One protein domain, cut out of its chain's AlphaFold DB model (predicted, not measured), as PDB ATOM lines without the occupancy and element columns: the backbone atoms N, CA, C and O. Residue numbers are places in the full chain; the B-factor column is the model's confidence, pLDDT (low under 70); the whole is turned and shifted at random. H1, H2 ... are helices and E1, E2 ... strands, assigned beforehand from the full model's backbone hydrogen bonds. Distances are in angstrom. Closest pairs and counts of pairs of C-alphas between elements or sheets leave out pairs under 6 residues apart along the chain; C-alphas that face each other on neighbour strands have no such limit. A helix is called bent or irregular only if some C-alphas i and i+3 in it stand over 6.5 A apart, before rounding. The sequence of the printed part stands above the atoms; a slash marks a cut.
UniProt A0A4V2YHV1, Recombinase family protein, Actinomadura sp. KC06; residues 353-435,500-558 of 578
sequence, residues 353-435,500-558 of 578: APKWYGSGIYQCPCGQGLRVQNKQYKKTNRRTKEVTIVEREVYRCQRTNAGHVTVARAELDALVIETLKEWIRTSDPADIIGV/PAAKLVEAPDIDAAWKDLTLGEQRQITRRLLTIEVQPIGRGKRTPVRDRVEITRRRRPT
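AT A GLANCE: This is residues 353 to 435 and 500 to 558 of the 578 residues of the protein "Recombinase family protein" of Actinomadura sp. KC06 (UniProt A0A4V2YHV1). An elongated model is built along one long helix, H1, with the two-stranded ladder E4 and E5 running beside it. At one end of H1 a long, bent strand hairpin, E1 and E2, with short E3 at its edge, reaches away along the long axis; near the other end are the short helices H2, H3 and H4. The printed part has 142 residues, in the order E1 E2 E3 H1 H2 H3 H4 H5 E4 H6 E5, and its class is mixed, helices and strands. Both sheets, E1 - E2 - E3 and E4 - E5, are antiparallel. The whole is only just loose, close to compact, with a radius of gyration of the C-alphas of 17.6 A and spans of 61 by 31 by 30 A.

HOW THE PARTS SIT: After residues 353 to 369, which hold no named element, E1, residues 370 to 380, E2, residues 387 to 397, and E3, residues 406 to 408, form a meander, each strand the antiparallel neighbour of the one before, in a strongly twisted sheet. E1 and E2 are a hairpin, with N 373 and O 394 2.8 A apart, within hydrogen-bond range; E2 and E3 are another, with N 395 and O 407 2.8 A apart. E1 bends by 53 degrees at residue 373 and E2 by 60 degrees at residue 393. H1, residues 409 to 426, only grazes this sheet, with residues 409 to 413. H2, residues 429 to 433, only just touches H3, residues 502 to 505, with 3 pairs of C-alphas within 8 A, the closest those of Pro 429 and Val 505 at 6.0 A. H1 only just touches H4, residues 510 to 516, with residues 421 to 425 alone and 3 such pairs; the C-alphas of Lys 421 and Ile 510 are closest, 6.9 A, at a steep tilt of 52 degrees, opposite ways. H5, residues 519 to 529, is close to but not clearly touching H1. E4, residues 530 to 534, and E5, residues 549 to 553, are antiparallel neighbours, with N 531 and O 552 2.8 A apart. H6, residues 545 to 548, touches H1, closest at the C-alphas of Leu 412 and Val 545, 6.8 A. Every O i to N i+4 pair is within hydrogen-bond range in H1, H2, H4 and H5; H3 and H6 are too short for one.

IN THESE COORDINATES: E1 begins at C-alpha 370, (189.469, 154.804, 154.411), and is 28.8 A long; E2 is 28.2 A. H1 begins at C-alpha 409, (180.544, 152.867, 149.464), and is 26.0 A long; H5 is 15.5 A. E5 ends at C-alpha 553, (198.437, 144.602, 141.408).

THE WHOLE: The C-alphas farthest apart are those of Thr 384 and Val 435, 63.6 A. Residues 436 to 499 are not printed; C-alphas 435 and 500 are 14.2 A apart across this cut. Of the links printed whole, none is long. Mean pLDDT of the printed part is 78.7, with 28 residues under 70, among them 429 to 435 and 555 to 558.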
ATOM      1  N   ALA A 353     184.521 141.245 163.671       56.38
ATOM      2  CA  ALA A 353     184.215 140.639 162.377       56.38
ATOM      3  C   ALA A 353     183.963 141.759 161.349       56.38
ATOM      4  O   ALA A 353     183.196 142.689 161.644       56.38
ATOM      5  N   PRO A 354     184.674 141.780 160.207       64.00
ATOM      6  CA  PRO A 354     184.646 142.948 159.346       64.00
ATOM      7  C   PRO A 354     183.226 143.213 158.851       64.00
ATOM      8  O   PRO A 354     182.674 142.408 158.119       64.00
ATOM      9  N   LYS A 355     182.635 144.352 159.227       78.44
ATOM     10  CA  LYS A 355     181.271 144.717 158.806       78.44
ATOM     11  C   LYS A 355     181.188 145.167 157.340       78.44
ATOM     12  O   LYS A 355     180.139 145.067 156.718       78.44
ATOM     13  N   TRP A 356     182.280 145.703 156.796       83.94
ATOM     14  CA  TRP A 356     182.300 146.383 155.497       83.94
ATOM     15  C   TRP A 356     183.451 145.882 154.632       83.94
ATOM     16  O   TRP A 356     184.569 145.792 155.133       83.94
ATOM     17  N   TYR A 357     183.208 145.642 153.341       86.56
ATOM     18  CA  TYR A 357     184.182 145.061 152.408       86.56
ATOM     19  C   TYR A 357     185.462 145.892 152.252       86.56
ATOM     20  O   TYR A 357     186.544 145.364 152.458       86.56
ATOM     21  N   GLY A 358     185.387 147.199 152.011       84.62
ATOM     22  CA  GLY A 358     186.566 148.040 151.748       84.62
ATOM     23  C   GLY A 358     187.181 148.754 152.958       84.62
ATOM     24  O   GLY A 358     188.220 149.408 152.844       84.62
ATOM     25  N   SER A 359     186.560 148.660 154.142       85.62
ATOM     26  CA  SER A 359     186.979 149.445 155.317       85.62
ATOM     27  C   SER A 359     188.376 149.036 155.791       85.62
ATOM     28  O   SER A 359     188.608 147.871 156.133       85.62
ATOM     29  N   GLY A 360     189.306 149.992 155.797       82.50
ATOM     30  CA  GLY A 360     190.720 149.776 156.110       82.50
ATOM     31  C   GLY A 360     191.508 148.994 155.055       82.50
ATOM     32  O   GLY A 360     192.595 148.525 155.372       82.50
ATOM     33  N   ILE A 361     190.963 148.812 153.847       86.00
ATOM     34  CA  ILE A 361     191.670 148.248 152.683       86.00
ATOM     35  C   ILE A 361     192.013 149.367 151.701       86.00
ATOM     36  O   ILE A 361     193.157 149.476 151.273       86.00
ATOM     37  N   TYR A 362     191.040 150.225 151.393       91.38
ATOM     38  CA  TYR A 362     191.238 151.349 150.483       91.38
ATOM     39  C   TYR A 362     192.077 152.445 151.131       91.38
ATOM     40  O   TYR A 362     191.903 152.743 152.318       91.38
ATOM     41  N   GLN A 363     192.947 153.069 150.348       90.31
ATOM     42  CA  GLN A 363     193.894 154.071 150.819       90.31
ATOM     43  C   GLN A 363     193.584 155.449 150.237       90.31
ATOM     44  O   GLN A 363     193.113 155.600 149.110       90.31
ATOM     45  N   CYS A 364     193.822 156.472 151.051       87.06
ATOM     46  CA  CYS A 364     193.923 157.850 150.600       87.06
ATOM     47  C   CYS A 364     195.396 158.145 150.261       87.06
ATOM     48  O   CYS A 364     196.253 157.661 151.000       87.06
ATOM     49  N   PRO A 365     195.695 159.023 149.285       85.50
ATOM     50  CA  PRO A 365     197.063 159.460 148.972       85.50
ATOM     51  C   PRO A 365     197.870 159.995 150.170       85.50
ATOM     52  O   PRO A 365     199.087 160.096 150.123       85.50
ATOM     53  N   CYS A 366     197.215 160.337 151.286       80.69
ATOM     54  CA  CYS A 366     197.890 160.704 152.535       80.69
ATOM     55  C   CYS A 366     198.411 159.504 153.359       80.69
ATOM     56  O   CYS A 366     198.814 159.689 154.509       80.69
ATOM     57  N   GLY A 367     198.327 158.280 152.829       80.19
ATOM     58  CA  GLY A 367     198.758 157.035 153.472       80.19
ATOM     59  C   GLY A 367     197.782 156.468 154.512       80.19
ATOM     60  O   GLY A 367     198.042 155.423 155.102       80.19
ATOM     61  N   GLN A 368     196.649 157.133 154.767       82.94
ATOM     62  CA  GLN A 368     195.643 156.659 155.724       82.94
ATOM     63  C   GLN A 368     194.578 155.793 155.047       82.94
ATOM     64  O   GLN A 368     194.096 156.103 153.956       82.94
ATOM     65  N   GLY A 369     194.154 154.732 155.737       85.12
ATOM     66  CA  GLY A 369     193.079 153.860 155.269       85.12
ATOM     67  C   GLY A 369     191.700 154.516 155.389       85.12
ATOM     68  O   GLY A 369     191.378 155.152 156.395       85.12
ATOM     69  N   LEU A 370     190.843 154.314 154.391       87.19
ATOM     70  CA  LEU A 370     189.469 154.804 154.411       87.19
ATOM     71  C   LEU A 370     188.605 153.976 155.379       87.19
ATOM     72  O   LEU A 370     188.770 152.761 155.507       87.19
ATOM     73  N   ARG A 371     187.665 154.627 156.070       88.69
ATOM     74  CA  ARG A 371     186.665 153.983 156.940       88.69
ATOM     75  C   ARG A 371     185.258 154.357 156.496       88.69
ATOM     76  O   ARG A 371     185.045 155.461 155.999       88.69
ATOM     77  N   VAL A 372     184.306 153.444 156.680       88.56
ATOM     78  CA  VAL A 372     182.891 153.724 156.398       88.56
ATOM     79  C   VAL A 372     182.332 154.668 157.461       88.56
ATOM     80  O   VAL A 372     182.518 154.446 158.655       88.56
ATOM     81  N   GLN A 373     181.642 155.714 157.015       85.06
ATOM     82  CA  GLN A 373     180.825 156.603 157.833       85.06
ATOM     83  C   GLN A 373     179.432 156.725 157.211       85.06
ATOM     84  O   GLN A 373     179.301 156.803 155.987       85.06
ATOM     85  N   ASN A 374     178.407 156.811 158.056       85.06
ATOM     86  CA  ASN A 374     177.059 157.166 157.624       85.06
ATOM     87  C   ASN A 374     176.958 158.688 157.600       85.06
ATOM     88  O   ASN A 374     177.159 159.343 158.623       85.06
ATOM     89  N   LYS A 375     176.690 159.264 156.427       79.12
ATOM     90  CA  LYS A 375     176.420 160.697 156.295       79.12
ATOM     91  C   LYS A 375     174.953 160.923 155.970       79.12
ATOM     92  O   LYS A 375     174.424 160.330 155.034       79.12
ATOM     93  N   GLN A 376     174.344 161.835 156.711       81.75
ATOM     94  CA  GLN A 376     173.010 162.346 156.438       81.75
ATOM     95  C   GLN A 376     173.105 163.558 155.512       81.75
ATOM     96  O   GLN A 376     173.924 164.457 155.721       81.75
ATOM     97  N   TYR A 377     172.262 163.586 154.485       74.75
ATOM     98  CA  TYR A 377     172.161 164.695 153.546       74.75
ATOM     99  C   TYR A 377     170.713 165.146 153.441       74.75
ATOM    100  O   TYR A 377     169.798 164.331 153.340       74.75
ATOM    101  N   LYS A 378     170.510 166.463 153.412       77.75
ATOM    102  CA  LYS A 378     169.207 167.056 153.120       77.75
ATOM    103  C   LYS A 378     168.987 167.018 151.612       77.75
ATOM    104  O   LYS A 378     169.745 167.629 150.857       77.75
ATOM    105  N   LYS A 379     167.970 166.286 151.171       76.94
ATOM    106  CA  LYS A 379     167.524 166.246 149.781       76.94
ATOM    107  C   LYS A 379     166.240 167.053 149.675       76.94
ATOM    108  O   LYS A 379     165.212 166.652 150.203       76.94
ATOM    109  N   THR A 380     166.301 168.176 148.971       79.25
ATOM    110  CA  THR A 380     165.105 168.960 148.656       79.25
ATOM    111  C   THR A 380     164.495 168.447 147.360       79.25
ATOM    112  O   THR A 380     165.156 168.433 146.317       79.25
ATOM    113  N   ASN A 381     163.234 168.029 147.404       75.75
ATOM    114  CA  ASN A 381     162.467 167.749 146.203       75.75
ATOM    115  C   ASN A 381     162.237 169.071 145.455       75.75
ATOM    116  O   ASN A 381     161.571 169.974 145.952       75.75
ATOM    117  N   ARG A 382     162.798 169.199 144.247       72.88
ATOM    118  CA  ARG A 382     162.712 170.440 143.455       72.88
ATOM    119  C   ARG A 382     161.279 170.836 143.088       72.88
ATOM    120  O   ARG A 382     161.058 172.004 142.796       72.88
ATOM    121  N   ARG A 383     160.331 169.892 143.093       73.94
ATOM    122  CA  ARG A 383     158.940 170.114 142.674       73.94
ATOM    123  C   ARG A 383     158.016 170.442 143.847       73.94
ATOM    124  O   ARG A 383     157.181 171.323 143.714       73.94
ATOM    125  N   THR A 384     158.192 169.776 144.989       78.19
ATOM    126  CA  THR A 384     157.352 169.972 146.190       78.19
ATOM    127  C   THR A 384     158.005 170.858 147.255       78.19
ATOM    128  O   THR A 384     157.366 171.185 148.247       78.19
ATOM    129  N   LYS A 385     159.279 171.244 147.074       74.31
ATOM    130  CA  LYS A 385     160.143 171.931 148.062       74.31
ATOM    131  C   LYS A 385     160.309 171.195 149.401       74.31
ATOM    132  O   LYS A 385     160.944 171.720 150.311       74.31
ATOM    133  N   GLU A 386     159.811 169.971 149.504       75.38
ATOM    134  CA  GLU A 386     159.924 169.129 150.688       75.38
ATOM    135  C   GLU A 386     161.379 168.697 150.912       75.38
ATOM    136  O   GLU A 386     162.085 168.338 149.964       75.38
ATOM    137  N   VAL A 387     161.842 168.757 152.162       78.12
ATOM    138  CA  VAL A 387     163.207 168.385 152.546       78.12
ATOM    139  C   VAL A 387     163.176 167.031 153.236       78.12
ATOM    140  O   VAL A 387     162.741 166.922 154.376       78.12
ATOM    141  N   THR A 388     163.701 166.008 152.571       78.62
ATOM    142  CA  THR A 388     163.859 164.670 153.148       78.62
ATOM    143  C   THR A 388     165.310 164.461 153.574       78.62
ATOM    144  O   THR A 388     166.240 164.856 152.862       78.62
ATOM    145  N   ILE A 389     165.534 163.834 154.729       78.88
ATOM    146  CA  ILE A 389     166.872 163.409 155.152       78.88
ATOM    147  C   ILE A 389     167.152 162.048 154.521       78.88
ATOM    148  O   ILE A 389     166.382 161.109 154.692       78.88
ATOM    149  N   VAL A 390     168.249 161.951 153.774       77.50
ATOM    150  CA  VAL A 390     168.704 160.703 153.159       77.50
ATOM    151  C   VAL A 390     170.042 160.321 153.769       77.50
ATOM    152  O   VAL A 390     170.976 161.128 153.794       77.50
ATOM    153  N   GLU A 391     170.145 159.086 154.242       79.06
ATOM    154  CA  GLU A 391     171.394 158.523 154.740       79.06
ATOM    155  C   GLU A 391     172.171 157.869 153.598       79.06
ATOM    156  O   GLU A 391     171.605 157.174 152.754       79.06
ATOM    157  N   ARG A 392     173.485 158.098 153.548       81.06
ATOM    158  CA  ARG A 392     174.369 157.430 152.592       81.06
ATOM    159  C   ARG A 392     175.656 156.983 153.264       81.06
ATOM    160  O   ARG A 392     176.346 157.772 153.915       81.06
ATOM    161  N   GLU A 393     176.004 155.728 153.022       88.88
ATOM    162  CA  GLU A 393     177.258 155.111 153.443       88.88
ATOM    163  C   GLU A 393     178.396 155.587 152.532       88.88
ATOM    164  O   GLU A 393     178.350 155.436 151.303       88.88
ATOM    165  N   VAL A 394     179.431 156.179 153.125       89.56
ATOM    166  CA  VAL A 394     180.594 156.692 152.393       89.56
ATOM    167  C   VAL A 394     181.892 156.205 153.017       89.56
ATOM    168  O   VAL A 394     182.010 156.117 154.237       89.56
ATOM    169  N   TYR A 395     182.898 155.941 152.189       89.69
ATOM    170  CA  TYR A 395     184.276 155.822 152.644       89.69
ATOM    171  C   TYR A 395     184.864 157.214 152.832       89.69
ATOM    172  O   TYR A 395     184.823 158.040 151.916       89.69
ATOM    173  N   ARG A 396     185.427 157.471 154.012       88.44
ATOM    174  CA  ARG A 396     186.104 158.721 154.352       88.44
ATOM    175  C   ARG A 396     187.490 158.436 154.913       88.44
ATOM    176  O   ARG A 396     187.676 157.506 155.698       88.44
ATOM    177  N   CYS A 397     188.453 159.264 154.534       86.69
ATOM    178  CA  CYS A 397     189.750 159.308 155.198       86.69
ATOM    179  C   CYS A 397     189.585 159.696 156.679       86.69
ATOM    180  O   CYS A 397     188.785 160.572 157.011       86.69
ATOM    181  N   GLN A 398     190.358 159.071 157.569       79.69
ATOM    182  CA  GLN A 398     190.318 159.373 159.005       79.69
ATOM    183  C   GLN A 398     190.957 160.726 159.360       79.69
ATOM    184  O   GLN A 398     190.716 161.247 160.445       79.69
ATOM    185  N   ARG A 399     191.748 161.315 158.456       79.50
ATOM    186  CA  ARG A 399     192.383 162.620 158.659       79.50
ATOM    187  C   ARG A 399     191.420 163.756 158.303       79.50
ATOM    188  O   ARG A 399     190.713 163.691 157.298       79.50
ATOM    189  N   THR A 400     191.390 164.796 159.132       59.81
ATOM    190  CA  THR A 400     190.351 165.843 159.129       59.81
ATOM    191  C   THR A 400     190.733 167.150 158.418       59.81
ATOM    192  O   THR A 400     189.957 168.099 158.465       59.81
ATOM    193  N   ASN A 401     191.855 167.202 157.695       64.94
ATOM    194  CA  ASN A 401     192.282 168.404 156.964       64.94
ATOM    195  C   ASN A 401     191.590 168.540 155.585       64.94
ATOM    196  O   ASN A 401     191.013 167.588 155.053       64.94
ATOM    197  N   ALA A 402     191.630 169.737 154.991       59.12
ATOM    198  CA  ALA A 402     191.063 169.980 153.663       59.12
ATOM    199  C   ALA A 402     191.842 169.207 152.580       59.12
ATOM    200  O   ALA A 402     193.067 169.257 152.545       59.12
ATOM    201  N   GLY A 403     191.127 168.503 151.692       66.00
ATOM    202  CA  GLY A 403     191.720 167.785 150.551       66.00
ATOM    203  C   GLY A 403     191.710 166.253 150.630       66.00
ATOM    204  O   GLY A 403     192.257 165.608 149.744       66.00
ATOM    205  N   HIS A 404     191.080 165.643 151.640       83.31
ATOM    206  CA  HIS A 404     191.007 164.181 151.755       83.31
ATOM    207  C   HIS A 404     189.783 163.542 151.073       83.31
ATOM    208  O   HIS A 404     188.775 164.184 150.770       83.31
ATOM    209  N   VAL A 405     189.871 162.229 150.855       84.94
ATOM    210  CA  VAL A 405     188.903 161.440 150.087       84.94
ATOM    211  C   VAL A 405     187.583 161.260 150.830       84.94
ATOM    212  O   VAL A 405     187.544 160.888 152.006       84.94
ATOM    213  N   THR A 406     186.490 161.466 150.096       86.56
ATOM    214  CA  THR A 406     185.155 160.953 150.420       86.56
ATOM    215  C   THR A 406     184.545 160.355 149.153       86.56
ATOM    216  O   THR A 406     184.568 160.994 148.097       86.56
ATOM    217  N   VAL A 407     184.020 159.134 149.236       87.56
ATOM    218  CA  VAL A 407     183.469 158.398 148.086       87.56
ATOM    219  C   VAL A 407     182.335 157.473 148.525       87.56
ATOM    220  O   VAL A 407     182.317 157.008 149.662       87.56
ATOM    221  N   ALA A 408     181.352 157.247 147.654       88.12
ATOM    222  CA  ALA A 408     180.212 156.389 147.958       88.12
ATOM    223  C   ALA A 408     180.639 154.923 148.107       88.12
ATOM    224  O   ALA A 408     181.382 154.415 147.270       88.12
ATOM    225  N   ARG A 409     180.143 154.246 149.154       91.00
ATOM    226  CA  ARG A 409     180.544 152.867 149.464       91.00
ATOM    227  C   ARG A 409     180.195 151.892 148.337       91.00
ATOM    228  O   ARG A 409     181.081 151.224 147.822       91.00
ATOM    229  N   ALA A 410     178.918 151.850 147.955       86.94
ATOM    230  CA  ALA A 410     178.398 150.878 146.992       86.94
ATOM    231  C   ALA A 410     179.080 150.971 145.617       86.94
ATOM    232  O   ALA A 410     179.420 149.948 145.036       86.94
ATOM    233  N   GLU A 411     179.322 152.191 145.126       86.94
ATOM    234  CA  GLU A 411     179.976 152.417 143.829       86.94
ATOM    235  C   GLU A 411     181.441 151.958 143.842       86.94
ATOM    236  O   GLU A 411     181.895 151.337 142.885       86.94
ATOM    237  N   LEU A 412     182.177 152.238 144.926       88.44
ATOM    238  CA  LEU A 412     183.579 151.842 145.037       88.44
ATOM    239  C   LEU A 412     183.740 150.332 145.254       88.44
ATOM    240  O   LEU A 412     184.591 149.721 144.616       88.44
ATOM    241  N   ASP A 413     182.924 149.733 146.126       91.00
ATOM    242  CA  ASP A 413     182.968 148.289 146.382       91.00
ATOM    243  C   ASP A 413     182.661 147.495 145.106       91.00
ATOM    244  O   ASP A 413     183.409 146.580 144.773       91.00
ATOM    245  N   ALA A 414     181.619 147.873 144.356       89.06
ATOM    246  CA  ALA A 414     181.265 147.200 143.106       89.06
ATOM    247  C   ALA A 414     182.387 147.292 142.060       89.06
ATOM    248  O   ALA A 414     182.736 146.285 141.450       89.06
ATOM    249  N   LEU A 415     182.999 148.472 141.897       89.81
ATOM    250  CA  LEU A 415     184.112 148.660 140.965       89.81
ATOM    251  C   LEU A 415     185.305 147.758 141.307       89.81
ATOM    252  O   LEU A 415     185.863 147.117 140.419       89.81
ATOM    253  N   VAL A 416     185.700 147.708 142.583       88.88
ATOM    254  CA  VAL A 416     186.851 146.907 143.026       88.88
ATOM    255  C   VAL A 416     186.567 145.412 142.886       88.88
ATOM    256  O   VAL A 416     187.427 144.689 142.389       88.88
ATOM    257  N   ILE A 417     185.370 144.956 143.273       89.88
ATOM    258  CA  ILE A 417     184.976 143.544 143.168       89.88
ATOM    259  C   ILE A 417     184.975 143.092 141.705       89.88
ATOM    260  O   ILE A 417     185.567 142.063 141.392       89.88
ATOM    261  N   GLU A 418     184.367 143.861 140.800       88.06
ATOM    262  CA  GLU A 418     184.321 143.486 139.382       88.06
ATOM    263  C   GLU A 418     185.706 143.538 138.727       88.06
ATOM    264  O   GLU A 418     186.064 142.626 137.985       88.06
ATOM    265  N   THR A 419     186.536 144.528 139.074       87.19
ATOM    266  CA  THR A 419     187.930 144.591 138.590       87.19
ATOM    267  C   THR A 419     188.743 143.385 139.069       87.19
ATOM    268  O   THR A 419     189.539 142.833 138.311       87.19
ATOM    269  N   LEU A 420     188.543 142.957 140.319       87.19
ATOM    270  CA  LEU A 420     189.215 141.792 140.888       87.19
ATOM    271  C   LEU A 420     188.803 140.499 140.176       87.19
ATOM    272  O   LEU A 420     189.671 139.716 139.801       87.19
ATOM    273  N   LYS A 421     187.499 140.281 139.970       86.38
ATOM    274  CA  LYS A 421     186.986 139.093 139.269       86.38
ATOM    275  C   LYS A 421     187.483 139.026 137.832       86.38
ATOM    276  O   LYS A 421     187.942 137.974 137.400       86.38
ATOM    277  N   GLU A 422     187.427 140.144 137.111       85.31
ATOM    278  CA  GLU A 422     187.902 140.208 135.730       85.31
ATOM    279  C   GLU A 422     189.399 139.910 135.632       85.31
ATOM    280  O   GLU A 422     189.858 139.210 134.730       85.31
ATOM    281  N   TRP A 423     190.172 140.375 136.611       81.44
ATOM    282  CA  TRP A 423     191.589 140.064 136.674       81.44
ATOM    283  C   TRP A 423     191.858 138.577 136.945       81.44
ATOM    284  O   TRP A 423     192.736 138.006 136.302       81.44
ATOM    285  N   ILE A 424     191.089 137.937 137.833       82.88
ATOM    286  CA  ILE A 424     191.197 136.490 138.078       82.88
ATOM    287  C   ILE A 424     190.836 135.699 136.811       82.88
ATOM    288  O   ILE A 424     191.538 134.752 136.484       82.88
ATOM    289  N   ARG A 425     189.809 136.119 136.055       82.56
ATOM    290  CA  ARG A 425     189.413 135.472 134.784       82.56
ATOM    291  C   ARG A 425     190.491 135.528 133.702       82.56
ATOM    292  O   ARG A 425     190.566 134.633 132.871       82.56
ATOM    293  N   THR A 426     191.270 136.608 133.666       81.31
ATOM    294  CA  THR A 426     192.189 136.915 132.557       81.31
ATOM    295  C   THR A 426     193.655 136.598 132.849       81.31
ATOM    296  O   THR A 426     194.485 136.712 131.949       81.31
ATOM    297  N   SER A 427     193.994 136.221 134.085       79.62
ATOM    298  CA  SER A 427     195.378 135.947 134.498       79.62
ATOM    299  C   SER A 427     195.669 134.453 134.574       79.62
ATOM    300  O   SER A 427     194.774 133.653 134.826       79.62
ATOM    301  N   ASP A 428     196.940 134.084 134.410       73.25
ATOM    302  CA  ASP A 428     197.390 132.709 134.615       73.25
ATOM    303  C   ASP A 428     197.252 132.328 136.109       73.25
ATOM    304  O   ASP A 428     197.738 133.070 136.975       73.25
ATOM    305  N   PRO A 429     196.620 131.188 136.447       69.69
ATOM    306  CA  PRO A 429     196.604 130.628 137.799       69.69
ATOM    307  C   PRO A 429     197.962 130.631 138.515       69.69
ATOM    308  O   PRO A 429     198.024 130.876 139.727       69.69
ATOM    309  N   ALA A 430     199.055 130.407 137.779       63.22
ATOM    310  CA  ALA A 430     200.413 130.400 138.317       63.22
ATOM    311  C   ALA A 430     200.871 131.783 138.817       63.22
ATOM    312  O   ALA A 430     201.601 131.858 139.808       63.22
ATOM    313  N   ASP A 431     200.396 132.872 138.204       66.88
ATOM    314  CA  ASP A 431     200.701 134.250 138.615       66.88
ATOM    315  C   ASP A 431     199.932 134.676 139.879       66.88
ATOM    316  O   ASP A 431     200.340 135.611 140.579       66.88
ATOM    317  N   ILE A 432     198.824 133.990 140.185       67.50
ATOM    318  CA  ILE A 432     197.967 134.277 141.342       67.50
ATOM    319  C   ILE A 432     198.396 133.442 142.555       67.50
ATOM    320  O   ILE A 432     198.664 134.011 143.617       67.50
ATOM    321  N   ILE A 433     198.493 132.116 142.403       64.56
ATOM    322  CA  ILE A 433     198.717 131.171 143.515       64.56
ATOM    323  C   ILE A 433     200.216 130.869 143.720       64.56
ATOM    324  O   ILE A 433     200.656 130.632 144.845       64.56
ATOM    325  N   GLY A 434     201.044 130.940 142.673       60.00
ATOM    326  CA  GLY A 434     202.446 130.498 142.700       60.00
ATOM    327  C   GLY A 434     202.617 128.967 142.698       60.00
ATOM    328  O   GLY A 434     201.665 128.212 142.884       60.00
ATOM    329  N   VAL A 435     203.848 128.492 142.474       51.16
ATOM    330  CA  VAL A 435     204.186 127.053 142.408       51.16
ATOM    331  C   VAL A 435     204.278 126.461 143.821       51.16
ATOM    332  O   VAL A 435     205.018 126.977 144.655       51.16
ATOM    333  N   PRO A 500     194.789 132.278 149.613       63.88
ATOM    334  CA  PRO A 500     193.345 132.442 149.795       63.88
ATOM    335  C   PRO A 500     192.557 132.487 148.481       63.88
ATOM    336  O   PRO A 500     191.353 132.235 148.480       63.88
ATOM    337  N   ALA A 501     193.216 132.827 147.367       65.94
ATOM    338  CA  ALA A 501     192.615 132.874 146.043       65.94
ATOM    339  C   ALA A 501     192.524 131.505 145.346       65.94
ATOM    340  O   ALA A 501     191.861 131.418 144.315       65.94
ATOM    341  N   ALA A 502     193.123 130.436 145.892       68.69
ATOM    342  CA  ALA A 502     193.147 129.115 145.256       68.69
ATOM    343  C   ALA A 502     191.739 128.593 144.921       68.69
ATOM    344  O   ALA A 502     191.485 128.183 143.791       68.69
ATOM    345  N   LYS A 503     190.785 128.746 145.853       68.38
ATOM    346  CA  LYS A 503     189.372 128.369 145.649       68.38
ATOM    347  C   LYS A 503     188.688 129.117 144.495       68.38
ATOM    348  O   LYS A 503     187.733 128.601 143.935       68.38
ATOM    349  N   LEU A 504     189.121 130.342 144.180       71.38
ATOM    350  CA  LEU A 504     188.534 131.163 143.111       71.38
ATOM    351  C   LEU A 504     189.163 130.878 141.752       71.38
ATOM    352  O   LEU A 504     188.479 130.935 140.742       71.38
ATOM    353  N   VAL A 505     190.462 130.605 141.735       74.50
ATOM    354  CA  VAL A 505     191.226 130.344 140.512       74.50
ATOM    355  C   VAL A 505     190.921 128.952 139.950       74.50
ATOM    356  O   VAL A 505     190.881 128.781 138.738       74.50
ATOM    357  N   GLU A 506     190.674 127.966 140.816       69.88
ATOM    358  CA  GLU A 506     190.281 126.605 140.414       69.88
ATOM    359  C   GLU A 506     188.778 126.487 140.090       69.88
ATOM    360  O   GLU A 506     188.327 125.456 139.584       69.88
ATOM    361  N   ALA A 507     187.981 127.523 140.378       74.62
ATOM    362  CA  ALA A 507     186.538 127.488 140.179       74.62
ATOM    363  C   ALA A 507     186.152 127.702 138.701       74.62
ATOM    364  O   ALA A 507     186.605 128.665 138.081       74.62
ATOM    365  N   PRO A 508     185.232 126.889 138.147       68.94
ATOM    366  CA  PRO A 508     184.716 127.085 136.791       68.94
ATOM    367  C   PRO A 508     183.813 128.327 136.669       68.94
ATOM    368  O   PRO A 508     183.696 128.895 135.587       68.94
ATOM    369  N   ASP A 509     183.192 128.759 137.774       81.44
ATOM    370  CA  ASP A 509     182.396 129.985 137.869       81.44
ATOM    371  C   ASP A 509     182.879 130.840 139.052       81.44
ATOM    372  O   ASP A 509     182.568 130.582 140.221       81.44
ATOM    373  N   ILE A 510     183.637 131.890 138.731       82.62
ATOM    374  CA  ILE A 510     184.194 132.839 139.702       82.62
ATOM    375  C   ILE A 510     183.092 133.659 140.391       82.62
ATOM    376  O   ILE A 510     183.260 134.041 141.548       82.62
ATOM    377  N   ASP A 511     181.957 133.929 139.737       82.19
ATOM    378  CA  ASP A 511     180.865 134.698 140.343       82.19
ATOM    379  C   ASP A 511     180.109 133.889 141.393       82.19
ATOM    380  O   ASP A 511     179.764 134.429 142.450       82.19
ATOM    381  N   ALA A 512     179.868 132.605 141.123       81.44
ATOM    382  CA  ALA A 512     179.302 131.685 142.104       81.44
ATOM    383  C   ALA A 512     180.273 131.458 143.272       81.44
ATOM    384  O   ALA A 512     179.884 131.630 144.428       81.44
ATOM    385  N   ALA A 513     181.549 131.184 142.977       80.31
ATOM    386  CA  ALA A 513     182.572 130.975 143.998       80.31
ATOM    387  C   ALA A 513     182.789 132.223 144.871       80.31
ATOM    388  O   ALA A 513     182.900 132.113 146.087       80.31
ATOM    389  N   TRP A 514     182.767 133.432 144.296       82.69
ATOM    390  CA  TRP A 514     182.895 134.678 145.061       82.69
ATOM    391  C   TRP A 514     181.730 134.910 146.028       82.69
ATOM    392  O   TRP A 514     181.938 135.441 147.121       82.69
ATOM    393  N   LYS A 515     180.505 134.531 145.640       83.19
ATOM    394  CA  LYS A 515     179.310 134.661 146.491       83.19
ATOM    395  C   LYS A 515     179.319 133.697 147.676       83.19
ATOM    396  O   LYS A 515     178.758 134.051 148.708       83.19
ATOM    397  N   ASP A 516     179.939 132.531 147.524       79.44
ATOM    398  CA  ASP A 516     180.039 131.516 148.579       79.44
ATOM    399  C   ASP A 516     181.108 131.858 149.637       79.44
ATOM    400  O   ASP A 516     181.044 131.409 150.780       79.44
ATOM    401  N   LEU A 517     182.070 132.725 149.295       77.94
ATOM    402  CA  LEU A 517     183.081 133.200 150.237       77.94
ATOM    403  C   LEU A 517     182.494 134.102 151.324       77.94
ATOM    404  O   LEU A 517     181.717 135.029 151.074       77.94
ATOM    405  N   THR A 518     182.996 133.930 152.543       78.38
ATOM    406  CA  THR A 518     182.713 134.849 153.642       78.38
ATOM    407  C   THR A 518     183.313 136.235 153.372       78.38
ATOM    408  O   THR A 518     184.331 136.396 152.694       78.38
ATOM    409  N   LEU A 519     182.741 137.276 153.988       78.12
ATOM    410  CA  LEU A 519     183.271 138.644 153.882       78.12
ATOM    411  C   LEU A 519     184.732 138.755 154.369       78.12
ATOM    412  O   LEU A 519     185.483 139.616 153.908       78.12
ATOM    413  N   GLY A 520     185.148 137.888 155.297       71.56
ATOM    414  CA  GLY A 520     186.540 137.775 155.737       71.56
ATOM    415  C   GLY A 520     187.464 137.276 154.625       71.56
ATOM    416  O   GLY A 520     188.466 137.935 154.339       71.56
ATOM    417  N   GLU A 521     187.093 136.177 153.964       71.38
ATOM    418  CA  GLU A 521     187.846 135.586 152.848       71.38
ATOM    419  C   GLU A 521     187.936 136.556 151.661       71.38
ATOM    420  O   GLU A 521     189.035 136.858 151.194       71.38
ATOM    421  N   GLN A 522     186.814 137.161 151.247       80.25
ATOM    422  CA  GLN A 522     186.785 138.168 150.175       80.25
ATOM    423  C   GLN A 522     187.761 139.328 150.448       80.25
ATOM    424  O   GLN A 522     188.498 139.782 149.567       80.25
ATOM    425  N   ARG A 523     187.807 139.812 151.696       84.00
ATOM    426  CA  ARG A 523     188.717 140.885 152.128       84.00
ATOM    427  C   ARG A 523     190.177 140.449 152.151       84.00
ATOM    428  O   ARG A 523     191.052 141.261 151.841       84.00
ATOM    429  N   GLN A 524     190.445 139.207 152.542       77.75
ATOM    430  CA  GLN A 524     191.788 138.638 152.570       77.75
ATOM    431  C   GLN A 524     192.359 138.524 151.153       77.75
ATOM    432  O   GLN A 524     193.450 139.038 150.908       77.75
ATOM    433  N   ILE A 525     191.578 137.975 150.218       81.19
ATOM    434  CA  ILE A 525     191.917 137.884 148.790       81.19
ATOM    435  C   ILE A 525     192.202 139.279 148.219       81.19
ATOM    436  O   ILE A 525     193.255 139.525 147.632       81.19
ATOM    437  N   THR A 526     191.327 140.249 148.492       84.00
ATOM    438  CA  THR A 526     191.480 141.624 147.985       84.00
ATOM    439  C   THR A 526     192.759 142.299 148.493       84.00
ATOM    440  O   THR A 526     193.494 142.890 147.707       84.00
ATOM    441  N   ARG A 527     193.078 142.193 149.793       82.19
ATOM    442  CA  ARG A 527     194.318 142.760 150.375       82.19
ATOM    443  C   ARG A 527     195.590 142.115 149.840       82.19
ATOM    444  O   ARG A 527     196.643 142.759 149.816       82.19
ATOM    445  N   ARG A 528     195.504 140.827 149.518       80.31
ATOM    446  CA  ARG A 528     196.619 140.030 149.018       80.31
ATOM    447  C   ARG A 528     196.953 140.386 147.572       80.31
ATOM    448  O   ARG A 528     198.135 140.423 147.235       80.31
ATOM    449  N   LEU A 529     195.931 140.658 146.764       81.19
ATOM    450  CA  LEU A 529     196.041 140.790 145.315       81.19
ATOM    451  C   LEU A 529     196.086 142.240 144.816       81.19
ATOM    452  O   LEU A 529     196.736 142.514 143.807       81.19
ATOM    453  N   LEU A 530     195.448 143.179 145.519       85.25
ATOM    454  CA  LEU A 530     195.284 144.558 145.055       85.25
ATOM    455  C   LEU A 530     195.793 145.589 146.072       85.25
ATOM    456  O   LEU A 530     195.655 145.440 147.288       85.25
ATOM    457  N   THR A 531     196.326 146.692 145.554       86.44
ATOM    458  CA  THR A 531     196.447 147.974 146.254       86.44
ATOM    459  C   THR A 531     195.454 148.937 145.613       86.44
ATOM    460  O   THR A 531     195.478 149.135 144.403       86.44
ATOM    461  N   ILE A 532     194.566 149.520 146.420       91.44
ATOM    462  CA  ILE A 532     193.519 150.429 145.944       91.44
ATOM    463  C   ILE A 532     193.751 151.805 146.558       91.44
ATOM    464  O   ILE A 532     193.524 151.994 147.759       91.44
ATOM    465  N   GLU A 533     194.159 152.764 145.734       90.56
ATOM    466  CA  GLU A 533     194.276 154.171 146.105       90.56
ATOM    467  C   GLU A 533     193.140 154.977 145.469       90.56
ATOM    468  O   GLU A 533     192.809 154.815 144.298       90.56
ATOM    469  N   VAL A 534     192.500 155.846 146.251       89.25
ATOM    470  CA  VAL A 534     191.390 156.676 145.774       89.25
ATOM    471  C   VAL A 534     191.800 158.138 145.801       89.25
ATOM    472  O   VAL A 534     192.107 158.677 146.858       89.25
ATOM    473  N   GLN A 535     191.725 158.818 144.666       88.25
ATOM    474  CA  GLN A 535     192.021 160.238 144.548       88.25
ATOM    475  C   GLN A 535     190.854 161.111 145.062       88.25
ATOM    476  O   GLN A 535     189.671 160.764 144.902       88.25
ATOM    477  N   PRO A 536     191.131 162.266 145.701       83.38
ATOM    478  CA  PRO A 536     190.107 163.240 146.093       83.38
ATOM    479  C   PRO A 536     189.275 163.746 144.900       83.38
ATOM    480  O   PRO A 536     189.681 163.634 143.752       83.38
ATOM    481  N   ILE A 537     188.091 164.325 145.157       78.12
ATOM    482  CA  ILE A 537     187.190 164.824 144.086       78.12
ATOM    483  C   ILE A 537     187.803 166.018 143.322       78.12
ATOM    484  O   ILE A 537     187.392 166.308 142.204       78.12
ATOM    485  N   GLY A 538     188.776 166.721 143.912       68.50
ATOM    486  CA  GLY A 538     189.269 167.995 143.385       68.50
ATOM    487  C   GLY A 538     188.231 169.123 143.496       68.50
ATOM    488  O   GLY A 538     187.166 168.960 144.096       68.50
ATOM    489  N   ARG A 539     188.558 170.301 142.947       59.12
ATOM    490  CA  ARG A 539     187.626 171.436 142.808       59.12
ATOM    491  C   ARG A 539     187.058 171.426 141.383       59.12
ATOM    492  O   ARG A 539     187.837 171.404 140.440       59.12
ATOM    493  N   GLY A 540     185.732 171.467 141.220       64.88
ATOM    494  CA  GLY A 540     185.082 171.533 139.900       64.88
ATOM    495  C   GLY A 540     183.978 170.493 139.683       64.88
ATOM    496  O   GLY A 540     183.282 170.107 140.625       64.88
ATOM    497  N   LYS A 541     183.780 170.071 138.422       59.97
ATOM    498  CA  LYS A 541     182.775 169.059 138.043       59.97
ATOM    499  C   LYS A 541     183.053 167.737 138.764       59.97
ATOM    500  O   LYS A 541     184.200 167.347 138.944       59.97
ATOM    501  N   ARG A 542     181.991 167.038 139.179       65.75
ATOM    502  CA  ARG A 542     182.102 165.743 139.864       65.75
ATOM    503  C   ARG A 542     182.649 164.687 138.907       65.75
ATOM    504  O   ARG A 542     181.897 164.159 138.095       65.75
ATOM    505  N   THR A 543     183.929 164.367 139.044       74.56
ATOM    506  CA  THR A 543     184.549 163.245 138.337       74.56
ATOM    507  C   THR A 543     183.970 161.914 138.852       74.56
ATOM    508  O   THR A 543     183.871 161.741 140.079       74.56
ATOM    509  N   PRO A 544     183.564 160.989 137.957       79.06
ATOM    510  CA  PRO A 544     183.096 159.651 138.317       79.06
ATOM    511  C   PRO A 544     184.086 158.891 139.205       79.06
ATOM    512  O   PRO A 544     185.290 159.136 139.168       79.06
ATOM    513  N   VAL A 545     183.586 157.939 140.002       80.19
ATOM    514  CA  VAL A 545     184.431 157.142 140.914       80.19
ATOM    515  C   VAL A 545     185.496 156.360 140.147       80.19
ATOM    516  O   VAL A 545     186.651 156.382 140.553       80.19
ATOM    517  N   ARG A 546     185.137 155.750 139.011       80.81
ATOM    518  CA  ARG A 546     186.060 154.963 138.175       80.81
ATOM    519  C   ARG A 546     187.301 155.730 137.706       80.81
ATOM    520  O   ARG A 546     188.369 155.147 137.642       80.81
ATOM    521  N   ASP A 547     187.182 157.035 137.469       82.75
ATOM    522  CA  ASP A 547     188.279 157.860 136.943       82.75
ATOM    523  C   ASP A 547     189.156 158.426 138.081       82.75
ATOM    524  O   ASP A 547     190.055 159.231 137.858       82.75
ATOM    525  N   ARG A 548     188.855 158.053 139.331       84.62
ATOM    526  CA  ARG A 548     189.528 158.520 140.550       84.62
ATOM    527  C   ARG A 548     190.120 157.387 141.376       84.62
ATOM    528  O   ARG A 548     190.638 157.656 142.454       84.62
ATOM    529  N   VAL A 549     189.982 156.140 140.950       88.19
ATOM    530  CA  VAL A 549     190.456 154.981 141.704       88.19
ATOM    531  C   VAL A 549     191.585 154.353 140.913       88.19
ATOM    532  O   VAL A 549     191.392 153.930 139.780       88.19
ATOM    533  N   GLU A 550     192.755 154.292 141.528       88.19
ATOM    534  CA  GLU A 550     193.910 153.596 140.994       88.19
ATOM    535  C   GLU A 550     194.001 152.226 141.669       88.19
ATOM    536  O   GLU A 550     194.134 152.115 142.891       88.19
ATOM    537  N   ILE A 551     193.865 151.168 140.868       89.25
ATOM    538  CA  ILE A 551     193.926 149.778 141.324       89.25
ATOM    539  C   ILE A 551     195.204 149.168 140.759       89.25
ATOM    540  O   ILE A 551     195.301 148.916 139.559       89.25
ATOM    541  N   THR A 552     196.186 148.924 141.624       85.75
ATOM    542  CA  THR A 552     197.463 148.306 141.248       85.75
ATOM    543  C   THR A 552     197.576 146.891 141.800       85.75
ATOM    544  O   THR A 552     197.024 146.552 142.849       85.75
ATOM    545  N   ARG A 553     198.284 146.025 141.072       82.62
ATOM    546  CA  ARG A 553     198.437 144.602 141.408       82.62
ATOM    547  C   ARG A 553     199.566 144.409 142.415       82.62
ATOM    548  O   ARG A 553     200.643 144.987 142.265       82.62
ATOM    549  N   ARG A 554     199.356 143.544 143.403       73.56
ATOM    550  CA  ARG A 554     200.404 143.093 144.327       73.56
ATOM    551  C   ARG A 554     200.979 141.773 143.832       73.56
ATOM    552  O   ARG A 554     200.294 140.755 143.846       73.56
ATOM    553  N   ARG A 555     202.250 141.772 143.418       59.91
ATOM    554  CA  ARG A 555     202.976 140.517 143.160       59.91
ATOM    555  C   ARG A 555     203.181 139.769 144.479       59.91
ATOM    556  O   ARG A 555     203.403 140.409 145.509       59.91
ATOM    557  N   ARG A 556     203.106 138.430 144.452       53.44
ATOM    558  CA  ARG A 556     203.500 137.595 145.599       53.44
ATOM    559  C   ARG A 556     204.943 137.974 145.962       53.44
ATOM    560  O   ARG A 556     205.788 137.947 145.067       53.44
ATOM    561  N   PRO A 557     205.244 138.387 147.206       47.38
ATOM    562  CA  PRO A 557     206.630 138.579 147.597       47.38
ATOM    563  C   PRO A 557     207.335 137.232 147.436       47.38
ATOM    564  O   PRO A 557     206.902 136.239 148.019       47.38
ATOM    565  N   THR A 558     208.377 137.177 146.604       39.75
ATOM    566  CA  THR A 558     209.243 136.000 146.532       39.75
ATOM    567  C   THR A 558     209.788 135.774 147.942       39.75
ATOM    568  O   THR A 558     210.342 136.725 148.508       39.75
TER     569      THR A 558